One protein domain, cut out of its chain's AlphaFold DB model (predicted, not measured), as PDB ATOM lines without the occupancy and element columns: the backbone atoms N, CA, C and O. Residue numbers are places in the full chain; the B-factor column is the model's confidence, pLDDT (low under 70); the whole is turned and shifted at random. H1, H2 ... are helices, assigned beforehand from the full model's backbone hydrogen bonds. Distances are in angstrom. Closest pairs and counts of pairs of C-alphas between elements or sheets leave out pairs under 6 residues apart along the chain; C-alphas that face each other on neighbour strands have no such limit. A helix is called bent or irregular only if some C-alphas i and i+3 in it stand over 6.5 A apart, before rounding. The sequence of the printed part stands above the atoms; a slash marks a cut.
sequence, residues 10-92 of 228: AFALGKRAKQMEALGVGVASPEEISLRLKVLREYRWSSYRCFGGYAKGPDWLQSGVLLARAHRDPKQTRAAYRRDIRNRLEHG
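Overview. This is residues 10 to 92 of the 228 residues of an uncharacterized protein of Lentisphaerae bacterium (UniProt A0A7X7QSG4). Two helices, the long H5 and the shorter H2, meet near the end of H5 and the start of H2 as a V, and the short H3 lies between the spreading arms. H4 packs on H5 towards the wide end of the V, while H1 lies by its point, past the end of H5, and touches no helix. The printed part has 83 residues with five named helices, in the order H1, H2, H3, H4, H5, and no named strand; the class is all helix. It is only just compact, close to loose, with a radius of gyration of the C-alphas of 13.8 A and spans of 35 by 27 by 21 A.

Along the chain. The longest helix, H5, covers residues 74 to 91 and measures 25.6 A, from C-alpha 74 at (42.083, 31.557, 22.586) to C-alpha 91 at (52.172, 27.247, 45.675). It is irregular: C-alphas 75 and 78 are 7.2 A apart, and its line is a rough one. H2, residues 30 to 42, measures 18.4 A and begins with C-alpha 30 at (45.719, 18.707, 48.251). H4 is residues 64 to 70, 10.1 A long, and H3 is residues 48 to 51, 5.1 A long. H1, residues 15 to 21, is 10.2 A long and begins with C-alpha 15 at (43.950, 38.126, 56.197).

Arrangement. H5 touches H4, with the closest C-alphas, those of Ala 70 and Tyr 81, 5.3 A apart; they run the same way at a steep tilt of 59 degrees. With residues 86 to 90 alone, H5 also touches H2. Here the closest C-alphas, of Ile 33 and Leu 89, are 6.2 A apart, and the two run opposite ways at a steep tilt of 46 degrees. H2 and H3 touch only at the corner by their link, H2 with residues 40 to 42 alone; the closest C-alphas, of Arg 41 and Arg 49, are 5.5 A apart. H3 is close to H5 but not clearly touching, with the closest C-alphas, of Phe 51 and Arg 78, at 6.8 A. H1 and H5 are close but not clearly touching, about perpendicular at 80 degrees, with the closest C-alphas, of Glu 21 and His 91, 7.8 A apart. H1 is apart from H2, H3 and H4, and H2 is apart from H4. In H1 and H2 every O i to N i+4 pair is within hydrogen-bond range; in H5 12 of 14 are, in H4 1 of 3, beside 3 of 4 O i to N i+3 pairs, and H3 is too short for such a pair.

Size, cuts and confidence. The two C-alphas farthest apart, of Val 25 and Asp 59, are 38.5 A apart, and the printed part has no cut. The link from H3 to H4, residues 52 to 63, is long. The mean pLDDT of the printed part is 74.4, and it is under 70 at residues 10 to 31, 33 to 34 and 89 to 92.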
ATOM      1  N   ALA A  10      37.294  30.380  57.345       63.91
ATOM      2  CA  ALA A  10      36.766  29.026  57.165       63.91
ATOM      3  C   ALA A  10      37.593  28.155  56.198       63.91
ATOM      4  O   ALA A  10      37.518  26.937  56.270       63.91
ATOM      5  N   PHE A  11      38.399  28.761  55.319       62.06
ATOM      6  CA  PHE A  11      39.300  28.053  54.396       62.06
ATOM      7  C   PHE A  11      40.777  28.243  54.755       62.06
ATOM      8  O   PHE A  11      41.635  28.196  53.873       62.06
ATOM      9  N   ALA A  12      41.072  28.540  56.026       60.62
ATOM     10  CA  ALA A  12      42.410  28.890  56.508       60.62
ATOM     11  C   ALA A  12      43.040  30.106  55.787       60.62
ATOM     12  O   ALA A  12      44.237  30.345  55.877       60.62
ATOM     13  N   LEU A  13      42.229  30.933  55.116       60.06
ATOM     14  CA  LEU A  13      42.646  32.108  54.339       60.06
ATOM     15  C   LEU A  13      42.154  33.412  54.983       60.06
ATOM     16  O   LEU A  13      41.709  34.350  54.314       60.06
ATOM     17  N   GLY A  14      42.261  33.500  56.312       60.78
ATOM     18  CA  GLY A  14      42.164  34.781  57.015       60.78
ATOM     19  C   GLY A  14      43.243  35.763  56.526       60.78
ATOM     20  O   GLY A  14      44.259  35.357  55.967       60.78
ATOM     21  N   LYS A  15      43.064  37.073  56.749       58.22
ATOM     22  CA  LYS A  15      43.950  38.126  56.197       58.22
ATOM     23  C   LYS A  15      45.449  37.876  56.451       58.22
ATOM     24  O   LYS A  15      46.253  38.111  55.555       58.22
ATOM     25  N   ARG A  16      45.807  37.381  57.646       56.44
ATOM     26  CA  ARG A  16      47.186  37.006  58.021       56.44
ATOM     27  C   ARG A  16      47.655  35.719  57.338       56.44
ATOM     28  O   ARG A  16      48.718  35.731  56.735       56.44
ATOM     29  N   ALA A  17      46.862  34.652  57.374       61.62
ATOM     30  CA  ALA A  17      47.217  33.374  56.756       61.62
ATOM     31  C   ALA A  17      47.381  33.493  55.231       61.62
ATOM     32  O   ALA A  17      48.372  33.040  54.680       61.62
ATOM     33  N   LYS A  18      46.509  34.261  54.569       64.00
ATOM     34  CA  LYS A  18      46.639  34.606  53.146       64.00
ATOM     35  C   LYS A  18      47.932  35.359  52.827       64.00
ATOM     36  O   LYS A  18      48.493  35.190  51.749       64.00
ATOM     37  N   GLN A  19      48.379  36.234  53.728       60.38
ATOM     38  CA  GLN A  19      49.634  36.958  53.549       60.38
ATOM     39  C   GLN A  19      50.839  36.018  53.677       60.38
ATOM     40  O   GLN A  19      51.792  36.185  52.929       60.38
ATOM     41  N   MET A  20      50.777  35.032  54.573       57.84
ATOM     42  CA  MET A  20      51.814  34.008  54.737       57.84
ATOM     43  C   MET A  20      51.847  33.036  53.549       57.84
ATOM     44  O   MET A  20      52.910  32.802  52.987       57.84
ATOM     45  N   GLU A  21      50.686  32.579  53.079       60.81
ATOM     46  CA  GLU A  21      50.560  31.697  51.910       60.81
ATOM     47  C   GLU A  21      51.020  32.400  50.618       60.81
ATOM     48  O   GLU A  21      51.691  31.812  49.776       60.81
ATOM     49  N   ALA A  22      50.763  33.710  50.483       58.84
ATOM     50  CA  ALA A  22      51.307  34.519  49.388       58.84
ATOM     51  C   ALA A  22      52.837  34.692  49.448       58.84
ATOM     52  O   ALA A  22      53.441  35.022  48.433       58.84
ATOM     53  N   LEU A  23      53.447  34.487  50.619       58.25
ATOM     54  CA  LEU A  23      54.898  34.452  50.816       58.25
ATOM     55  C   LEU A  23      55.461  33.021  50.687       58.25
ATOM     56  O   LEU A  23      56.640  32.815  50.956       58.25
ATOM     57  N   GLY A  24      54.633  32.039  50.303       54.31
ATOM     58  CA  GLY A  24      55.018  30.628  50.201       54.31
ATOM     59  C   GLY A  24      55.170  29.923  51.552       54.31
ATOM     60  O   GLY A  24      55.712  28.823  51.613       54.31
ATOM     61  N   VAL A  25      54.714  30.542  52.647       49.06
ATOM     62  CA  VAL A  25      54.803  29.979  53.997       49.06
ATOM     63  C   VAL A  25      53.500  29.261  54.332       49.06
ATOM     64  O   VAL A  25      52.467  29.899  54.539       49.06
ATOM     65  N   GLY A  26      53.579  27.931  54.418       57.31
ATOM     66  CA  GLY A  26      52.430  27.043  54.595       57.31
ATOM     67  C   GLY A  26      51.853  26.624  53.245       57.31
ATOM     68  O   GLY A  26      51.219  27.419  52.559       57.31
ATOM     69  N   VAL A  27      52.106  25.373  52.858       59.22
ATOM     70  CA  VAL A  27      51.541  24.764  51.649       59.22
ATOM     71  C   VAL A  27      50.170  24.203  52.015       59.22
ATOM     72  O   VAL A  27      50.074  23.399  52.942       59.22
ATOM     73  N   ALA A  28      49.122  24.640  51.317       64.50
ATOM     74  CA  ALA A  28      47.783  24.089  51.503       64.50
ATOM     75  C   ALA A  28      47.770  22.605  51.106       64.50
ATOM     76  O   ALA A  28      48.411  22.209  50.128       64.50
ATOM     77  N   SER A  29      47.041  21.777  51.850       67.00
ATOM     78  CA  SER A  29      46.962  20.353  51.525       67.00
ATOM     79  C   SER A  29      46.213  20.139  50.195       67.00
ATOM     80  O   SER A  29      45.353  20.947  49.819       67.00
ATOM     81  N   PRO A  30      46.474  19.037  49.463       65.75
ATOM     82  CA  PRO A  30      45.719  18.707  48.251       65.75
ATOM     83  C   PRO A  30      44.195  18.674  48.470       65.75
ATOM     84  O   PRO A  30      43.423  19.058  47.586       65.75
ATOM     85  N   GLU A  31      43.759  18.262  49.661       66.94
ATOM     86  CA  GLU A  31      42.353  18.211  50.068       66.94
ATOM     87  C   GLU A  31      41.760  19.616  50.238       66.94
ATOM     88  O   GLU A  31      40.685  19.907  49.705       66.94
ATOM     89  N   GLU A  32      42.492  20.526  50.887       70.00
ATOM     90  CA  GLU A  32      42.100  21.931  51.034       70.00
ATOM     91  C   GLU A  32      42.001  22.630  49.676       70.00
ATOM     92  O   GLU A  32      41.061  23.383  49.417       70.00
ATOM     93  N   ILE A  33      42.940  22.355  48.771       69.56
ATOM     94  CA  ILE A  33      42.954  22.915  47.416       69.56
ATOM     95  C   ILE A  33      41.761  22.404  46.611       69.56
ATOM     96  O   ILE A  33      41.090  23.186  45.928       69.56
ATOM     97  N   SER A  34      41.458  21.109  46.716       69.19
ATOM     98  CA  SER A  34      40.281  20.502  46.092       69.19
ATOM     99  C   SER A  34      38.989  21.154  46.595       69.19
ATOM    100  O   SER A  34      38.151  21.580  45.791       69.19
ATOM    101  N   LEU A  35      38.864  21.341  47.914       77.06
ATOM    102  CA  LEU A  35      37.718  21.998  48.536       77.06
ATOM    103  C   LEU A  35      37.579  23.461  48.085       77.06
ATOM    104  O   LEU A  35      36.500  23.887  47.668       77.06
ATOM    105  N   ARG A  36      38.676  24.229  48.088       81.38
ATOM    106  CA  ARG A  36      38.700  25.626  47.622       81.38
ATOM    107  C   ARG A  36      38.297  25.728  46.145       81.38
ATOM    108  O   ARG A  36      37.490  26.584  45.776       81.38
ATOM    109  N   LEU A  37      38.802  24.840  45.285       79.44
ATOM    110  CA  LEU A  37      38.423  24.800  43.868       79.44
ATOM    111  C   LEU A  37      36.946  24.453  43.673       79.44
ATOM    112  O   LEU A  37      36.300  25.055  42.812       79.44
ATOM    113  N   LYS A  38      36.403  23.522  44.464       80.94
ATOM    114  CA  LYS A  38      34.977  23.177  44.443       80.94
ATOM    115  C   LYS A  38      34.118  24.399  44.774       80.94
ATOM    116  O   LYS A  38      33.273  24.795  43.974       80.94
ATOM    117  N   VAL A  39      34.432  25.090  45.868       84.38
ATOM    118  CA  VAL A  39      33.715  26.301  46.301       84.38
ATOM    119  C   VAL A  39      33.806  27.418  45.259       84.38
ATOM    120  O   VAL A  39      32.804  28.059  44.947       84.38
ATOM    121  N   LEU A  40      34.973  27.629  44.642       83.62
ATOM    122  CA  LEU A  40      35.135  28.617  43.568       83.62
ATOM    123  C   LEU A  40      34.271  28.324  42.333       83.62
ATOM    124  O   LEU A  40      33.887  29.271  41.637       83.62
ATOM    125  N   ARG A  41      33.991  27.048  42.039       83.31
ATOM    126  CA  ARG A  41      33.142  26.616  40.914       83.31
ATOM    127  C   ARG A  41      31.653  26.697  41.231       83.31
ATOM    128  O   ARG A  41      30.869  27.006  40.335       83.31
ATOM    129  N   GLU A  42      31.273  26.430  42.473       83.75
ATOM    130  CA  GLU A  42      29.870  26.343  42.893       83.75
ATOM    131  C   GLU A  42      29.312  27.697  43.347       83.75
ATOM    132  O   GLU A  42      28.137  27.993  43.130       83.75
ATOM    133  N   TYR A  43      30.147  28.572  43.915       84.25
ATOM    134  CA  TYR A  43      29.673  29.831  44.475       84.25
ATOM    135  C   TYR A  43      29.133  30.774  43.395       84.25
ATOM    136  O   TYR A  43      29.860  31.229  42.507       84.25
ATOM    137  N   ARG A  44      27.844  31.114  43.498       80.31
ATOM    138  CA  ARG A  44      27.095  31.866  42.478       80.31
ATOM    139  C   ARG A  44      27.787  33.158  42.035       80.31
ATOM    140  O   ARG A  44      27.841  33.421  40.839       80.31
ATOM    141  N   TRP A  45      28.339  33.918  42.980       79.19
ATOM    142  CA  TRP A  45      28.985  35.216  42.740       79.19
ATOM    143  C   TRP A  45      30.495  35.124  42.482       79.19
ATOM    144  O   TRP A  45      31.187  36.140  42.409       79.19
ATOM    145  N   SER A  46      31.023  33.909  42.330       82.19
ATOM    146  CA  SER A  46      32.422  33.693  41.990       82.19
ATOM    147  C   SER A  46      32.666  34.011  40.520       82.19
ATOM    148  O   SER A  46      32.197  33.322  39.611       82.19
ATOM    149  N   SER A  47      33.488  35.030  40.278       80.44
ATOM    150  CA  SER A  47      33.930  35.363  38.922       80.44
ATOM    151  C   SER A  47      34.760  34.245  38.268       80.44
ATOM    152  O   SER A  47      34.787  34.154  37.041       80.44
ATOM    153  N   TYR A  48      35.363  33.339  39.056       84.50
ATOM    154  CA  TYR A  48      36.125  32.193  38.543       84.50
ATOM    155  C   TYR A  48      35.289  31.308  37.612       84.50
ATOM    156  O   TYR A  48      35.815  30.770  36.643       84.50
ATOM    157  N   ARG A  49      33.975  31.213  37.845       85.88
ATOM    158  CA  ARG A  49      33.055  30.456  36.984       85.88
ATOM    159  C   ARG A  49      33.044  30.996  35.555       85.88
ATOM    160  O   ARG A  49      33.087  30.222  34.604       85.88
ATOM    161  N   CYS A  50      33.064  32.318  35.419       86.25
ATOM    162  CA  CYS A  50      33.038  33.003  34.131       86.25
ATOM    163  C   CYS A  50      34.393  32.885  33.418       86.25
ATOM    164  O   CYS A  50      34.457  32.477  32.260       86.25
ATOM    165  N   PHE A  51      35.496  33.169  34.121       84.31
ATOM    166  CA  PHE A  51      36.844  33.089  33.540       84.31
ATOM    167  C   PHE A  51      37.280  31.646  33.240       84.31
ATOM    168  O   PHE A  51      37.912  31.379  32.221       84.31
ATOM    169  N   GLY A  52      36.903  30.691  34.092       84.25
ATOM    170  CA  GLY A  52      37.189  29.266  33.918       84.25
ATOM    171  C   GLY A  52      36.335  28.572  32.852       84.25
ATOM    172  O   GLY A  52      36.631  27.426  32.508       84.25
ATOM    173  N   GLY A  53      35.315  29.253  32.313       85.31
ATOM    174  CA  GLY A  53      34.413  28.728  31.283       85.31
ATOM    175  C   GLY A  53      33.312  27.800  31.798       85.31
ATOM    176  O   GLY A  53      32.776  27.029  31.015       85.31
ATOM    177  N   TYR A  54      32.992  27.851  33.090       84.94
ATOM    178  CA  TYR A  54      31.939  27.041  33.717       84.94
ATOM    179  C   TYR A  54      30.553  27.695  33.645       84.94
ATOM    180  O   TYR A  54      29.546  27.035  33.877       84.94
ATOM    181  N   ALA A  55      30.490  28.997  33.370       85.19
ATOM    182  CA  ALA A  55      29.247  29.732  33.185       85.19
ATOM    183  C   ALA A  55      29.446  30.852  32.161       85.19
ATOM    184  O   ALA A  55      30.535  31.427  32.063       85.19
ATOM    185  N   LYS A  56      28.378  31.196  31.433       79.75
ATOM    186  CA  LYS A  56      28.334  32.438  30.661       79.75
ATOM    187  C   LYS A  56      28.272  33.594  31.662       79.75
ATOM    188  O   LYS A  56      27.354  33.662  32.477       79.75
ATOM    189  N   GLY A  57      29.304  34.436  31.662       79.25
ATOM    190  CA  GLY A  57      29.326  35.641  32.487       79.25
ATOM    191  C   GLY A  57      28.297  36.665  32.005       79.25
ATOM    192  O   GLY A  57      27.837  36.560  30.868       79.25
ATOM    193  N   PRO A  58      27.927  37.639  32.848       82.19
ATOM    194  CA  PRO A  58      27.039  38.717  32.432       82.19
ATOM    195  C   PRO A  58      27.691  39.550  31.321       82.19
ATOM    196  O   PRO A  58      28.916  39.655  31.274       82.19
ATOM    197  N   ASP A  59      26.886  40.175  30.462       80.88
ATOM    198  CA  ASP A  59      27.377  40.834  29.240       80.88
ATOM    199  C   ASP A  59      28.346  41.999  29.513       80.88
ATOM    200  O   ASP A  59      29.230  42.288  28.710       80.88
ATOM    201  N   TRP A  60      28.252  42.625  30.689       83.00
ATOM    202  CA  TRP A  60      29.180  43.672  31.125       83.00
ATOM    203  C   TRP A  60      30.561  43.143  31.561       83.00
ATOM    204  O   TRP A  60      31.498  43.925  31.732       83.00
ATOM    205  N   LEU A  61      30.726  41.831  31.774       80.31
ATOM    206  CA  LEU A  61      31.980  41.244  32.248       80.31
ATOM    207  C   LEU A  61      32.932  40.948  31.082       80.31
ATOM    208  O   LEU A  61      32.906  39.877  30.472       80.31
ATOM    209  N   GLN A  62      33.864  41.867  30.838       79.06
ATOM    210  CA  GLN A  62      34.937  41.657  29.867       79.06
ATOM    211  C   GLN A  62      35.993  40.672  30.384       79.06
ATOM    212  O   GLN A  62      36.855  41.006  31.199       79.06
ATOM    213  N   SER A  63      35.952  39.440  29.876       78.81
ATOM    214  CA  SER A  63      36.909  38.389  30.246       78.81
ATOM    215  C   SER A  63      38.152  38.324  29.348       78.81
ATOM    216  O   SER A  63      39.181  37.799  29.772       78.81
ATOM    217  N   GLY A  64      38.088  38.903  28.143       78.38
ATOM    218  CA  GLY A  64      39.126  38.782  27.113       78.38
ATOM    219  C   GLY A  64      40.509  39.273  27.546       78.38
ATOM    220  O   GLY A  64      41.495  38.580  27.316       78.38
ATOM    221  N   VAL A  65      40.593  40.412  28.243       78.31
ATOM    222  CA  VAL A  65      41.878  41.010  28.659       78.31
ATOM    223  C   VAL A  65      42.639  40.115  29.640       78.31
ATOM    224  O   VAL A  65      43.843  39.920  29.502       78.31
ATOM    225  N   LEU A  66      41.949  39.566  30.644       77.31
ATOM    226  CA  LEU A  66      42.580  38.689  31.635       77.31
ATOM    227  C   LEU A  66      42.894  37.314  31.055       77.31
ATOM    228  O   LEU A  66      43.937  36.747  31.366       77.31
ATOM    229  N   LEU A  67      42.014  36.804  30.196       80.94
ATOM    230  CA  LEU A  67      42.239  35.553  29.498       80.94
ATOM    231  C   LEU A  67      43.474  35.671  28.592       80.94
ATOM    232  O   LEU A  67      44.395  34.882  28.753       80.94
ATOM    233  N   ALA A  68      43.598  36.698  27.752       80.88
ATOM    234  CA  ALA A  68      44.757  36.870  26.863       80.88
ATOM    235  C   ALA A  68      46.122  36.870  27.592       80.88
ATOM    236  O   ALA A  68      47.137  36.491  27.010       80.88
ATOM    237  N   ARG A  69      46.159  37.244  28.881       78.12
ATOM    238  CA  ARG A  69      47.370  37.164  29.722       78.12
ATOM    239  C   ARG A  69      47.734  35.736  30.137       78.12
ATOM    240  O   ARG A  69      48.894  35.480  30.435       78.12
ATOM    241  N   ALA A  70      46.764  34.828  30.191       77.75
ATOM    242  CA  ALA A  70      46.978  33.432  30.561       77.75
ATOM    243  C   ALA A  70      47.549  32.605  29.400       77.75
ATOM    244  O   ALA A  70      48.358  31.709  29.631       77.75
ATOM    245  N   HIS A  71      47.129  32.881  28.159       83.06
ATOM    246  CA  HIS A  71      47.659  32.220  26.967       83.06
ATOM    247  C   HIS A  71      47.335  33.003  25.690       83.06
ATOM    248  O   HIS A  71      46.263  33.603  25.599       83.06
ATOM    249  N   ARG A  72      48.224  32.924  24.686       78.81
ATOM    250  CA  ARG A  72      48.061  33.594  23.381       78.81
ATOM    251  C   ARG A  72      46.992  32.945  22.495       78.81
ATOM    252  O   ARG A  72      46.282  33.658  21.802       78.81
ATOM    253  N   ASP A  73      46.876  31.617  22.528       81.62
ATOM    254  CA  ASP A  73      45.844  30.869  21.791       81.62
ATOM    255  C   ASP A  73      44.500  30.876  22.554       81.62
ATOM    256  O   ASP A  73      44.450  30.262  23.632       81.62
ATOM    257  N   PRO A  74      43.425  31.482  21.995       78.94
ATOM    258  CA  PRO A  74      42.083  31.557  22.586       78.94
ATOM    259  C   PRO A  74      41.497  30.213  23.026       78.94
ATOM    260  O   PRO A  74      40.768  30.148  24.022       78.94
ATOM    261  N   LYS A  75      41.806  29.126  22.305       80.56
ATOM    262  CA  LYS A  75      41.284  27.784  22.616       80.56
ATOM    263  C   LYS A  75      41.881  27.241  23.912       80.56
ATOM    264  O   LYS A  75      41.201  26.568  24.686       80.56
ATOM    265  N   GLN A  76      43.135  27.587  24.186       83.56
ATOM    266  CA  GLN A  76      43.879  27.119  25.356       83.56
ATOM    267  C   GLN A  76      43.777  28.068  26.548       83.56
ATOM    268  O   GLN A  76      44.077  27.686  27.680       83.56
ATOM    269  N   THR A  77      43.303  29.292  26.333       86.06
ATOM    270  CA  THR A  77      43.316  30.343  27.343       86.06
ATOM    271  C   THR A  77      42.576  29.988  28.627       86.06
ATOM    272  O   THR A  77      43.080  30.226  29.723       86.06
ATOM    273  N   ARG A  78      41.400  29.361  28.522       86.31
ATOM    274  CA  ARG A  78      40.628  28.943  29.704       86.31
ATOM    275  C   ARG A  78      41.312  27.806  30.460       86.31
ATOM    276  O   ARG A  78      41.306  27.803  31.687       86.31
ATOM    277  N   ALA A  79      41.927  26.859  29.751       83.69
ATOM    278  CA  ALA A  79      42.682  25.774  30.372       83.69
ATOM    279  C   ALA A  79      43.926  26.308  31.099       83.69
ATOM    280  O   ALA A  79      44.147  25.967  32.262       83.69
ATOM    281  N   ALA A  80      44.671  27.212  30.458       82.94
ATOM    282  CA  ALA A  80      45.815  27.890  31.055       82.94
ATOM    283  C   ALA A  80      45.414  28.718  32.283       82.94
ATOM    284  O   ALA A  80      46.075  28.634  33.314       82.94
ATOM    285  N   TYR A  81      44.293  29.443  32.220       84.69
ATOM    286  CA  TYR A  81      43.765  30.197  33.357       84.69
ATOM    287  C   TYR A  81      43.384  29.281  34.531       84.69
ATOM    288  O   TYR A  81      43.733  29.560  35.675       84.69
ATOM    289  N   ARG A  82      42.717  28.145  34.268       84.94
ATOM    290  CA  ARG A  82      42.393  27.156  35.314       84.94
ATOM    291  C   ARG A  82      43.649  26.599  35.983       84.94
ATOM    292  O   ARG A  82      43.651  26.458  37.203       84.94
ATOM    293  N   ARG A  83      44.689  26.307  35.195       81.56
ATOM    294  CA  ARG A  83      45.989  25.848  35.697       81.56
ATOM    295  C   ARG A  83      46.686  26.929  36.520       81.56
ATOM    296  O   ARG A  83      47.147  26.631  37.606       81.56
ATOM    297  N   ASP A  84      46.697  28.179  36.062       79.00
ATOM    298  CA  ASP A  84      47.308  29.287  36.810       79.00
ATOM    299  C   ASP A  84      46.618  29.501  38.168       79.00
ATOM    300  O   ASP A  84      47.292  29.674  39.176       79.00
ATOM    301  N   ILE A  85      45.285  29.406  38.236       80.06
ATOM    302  CA  ILE A  85      44.556  29.478  39.513       80.06
ATOM    303  C   ILE A  85      44.854  28.276  40.415       80.06
ATOM    304  O   ILE A  85      45.044  28.470  41.611       80.06
ATOM    305  N   ARG A  86      44.918  27.057  39.866       76.62
ATOM    306  CA  ARG A  86      45.321  25.862  40.622       76.62
ATOM    307  C   ARG A  86      46.726  26.036  41.208       76.62
ATOM    308  O   ARG A  86      46.876  25.928  42.416       76.62
ATOM    309  N   ASN A  87      47.701  26.422  40.389       72.56
ATOM    310  CA  ASN A  87      49.080  26.630  40.827       72.56
ATOM    311  C   ASN A  87      49.182  27.720  41.906       72.56
ATOM    312  O   ASN A  87      49.974  27.592  42.829       72.56
ATOM    313  N   ARG A  88      48.363  28.779  41.825       71.56
ATOM    314  CA  ARG A  88      48.300  29.820  42.866       71.56
ATOM    315  C   ARG A  88      47.734  29.320  44.192       71.56
ATOM    316  O   ARG A  88      48.074  29.879  45.226       71.56
ATOM    317  N   LEU A  89      46.832  28.340  44.154       69.50
ATOM    318  CA  LEU A  89      46.283  27.702  45.351       69.50
ATOM    319  C   LEU A  89      47.238  26.640  45.917       69.50
ATOM    320  O   LEU A  89      47.216  26.408  47.115       69.50
ATOM    321  N   GLU A  90      48.052  26.013  45.065       64.62
ATOM    322  CA  GLU A  90      49.053  25.002  45.441       64.62
ATOM    323  C   GLU A  90      50.342  25.621  46.002       64.62
ATOM    324  O   GLU A  90      50.891  25.126  46.981       64.62
ATOM    325  N   HIS A  91      50.831  26.709  45.402       57.50
ATOM    326  CA  HIS A  91      52.172  27.247  45.675       57.50
ATOM    327  C   HIS A  91      52.184  28.731  46.067       57.50
ATOM    328  O   HIS A  91      53.254  29.322  46.211       57.50
ATOM    329  N   GLY A  92      51.016  29.358  46.221       55.47
ATOM    330  CA  GLY A  92      50.921  30.801  46.425       55.47
ATOM    331  C   GLY A  92      51.211  31.602  45.150       55.47
ATOM    332  O   GLY A  92      51.292  31.080  44.034       55.47
TER     333      GLY A  92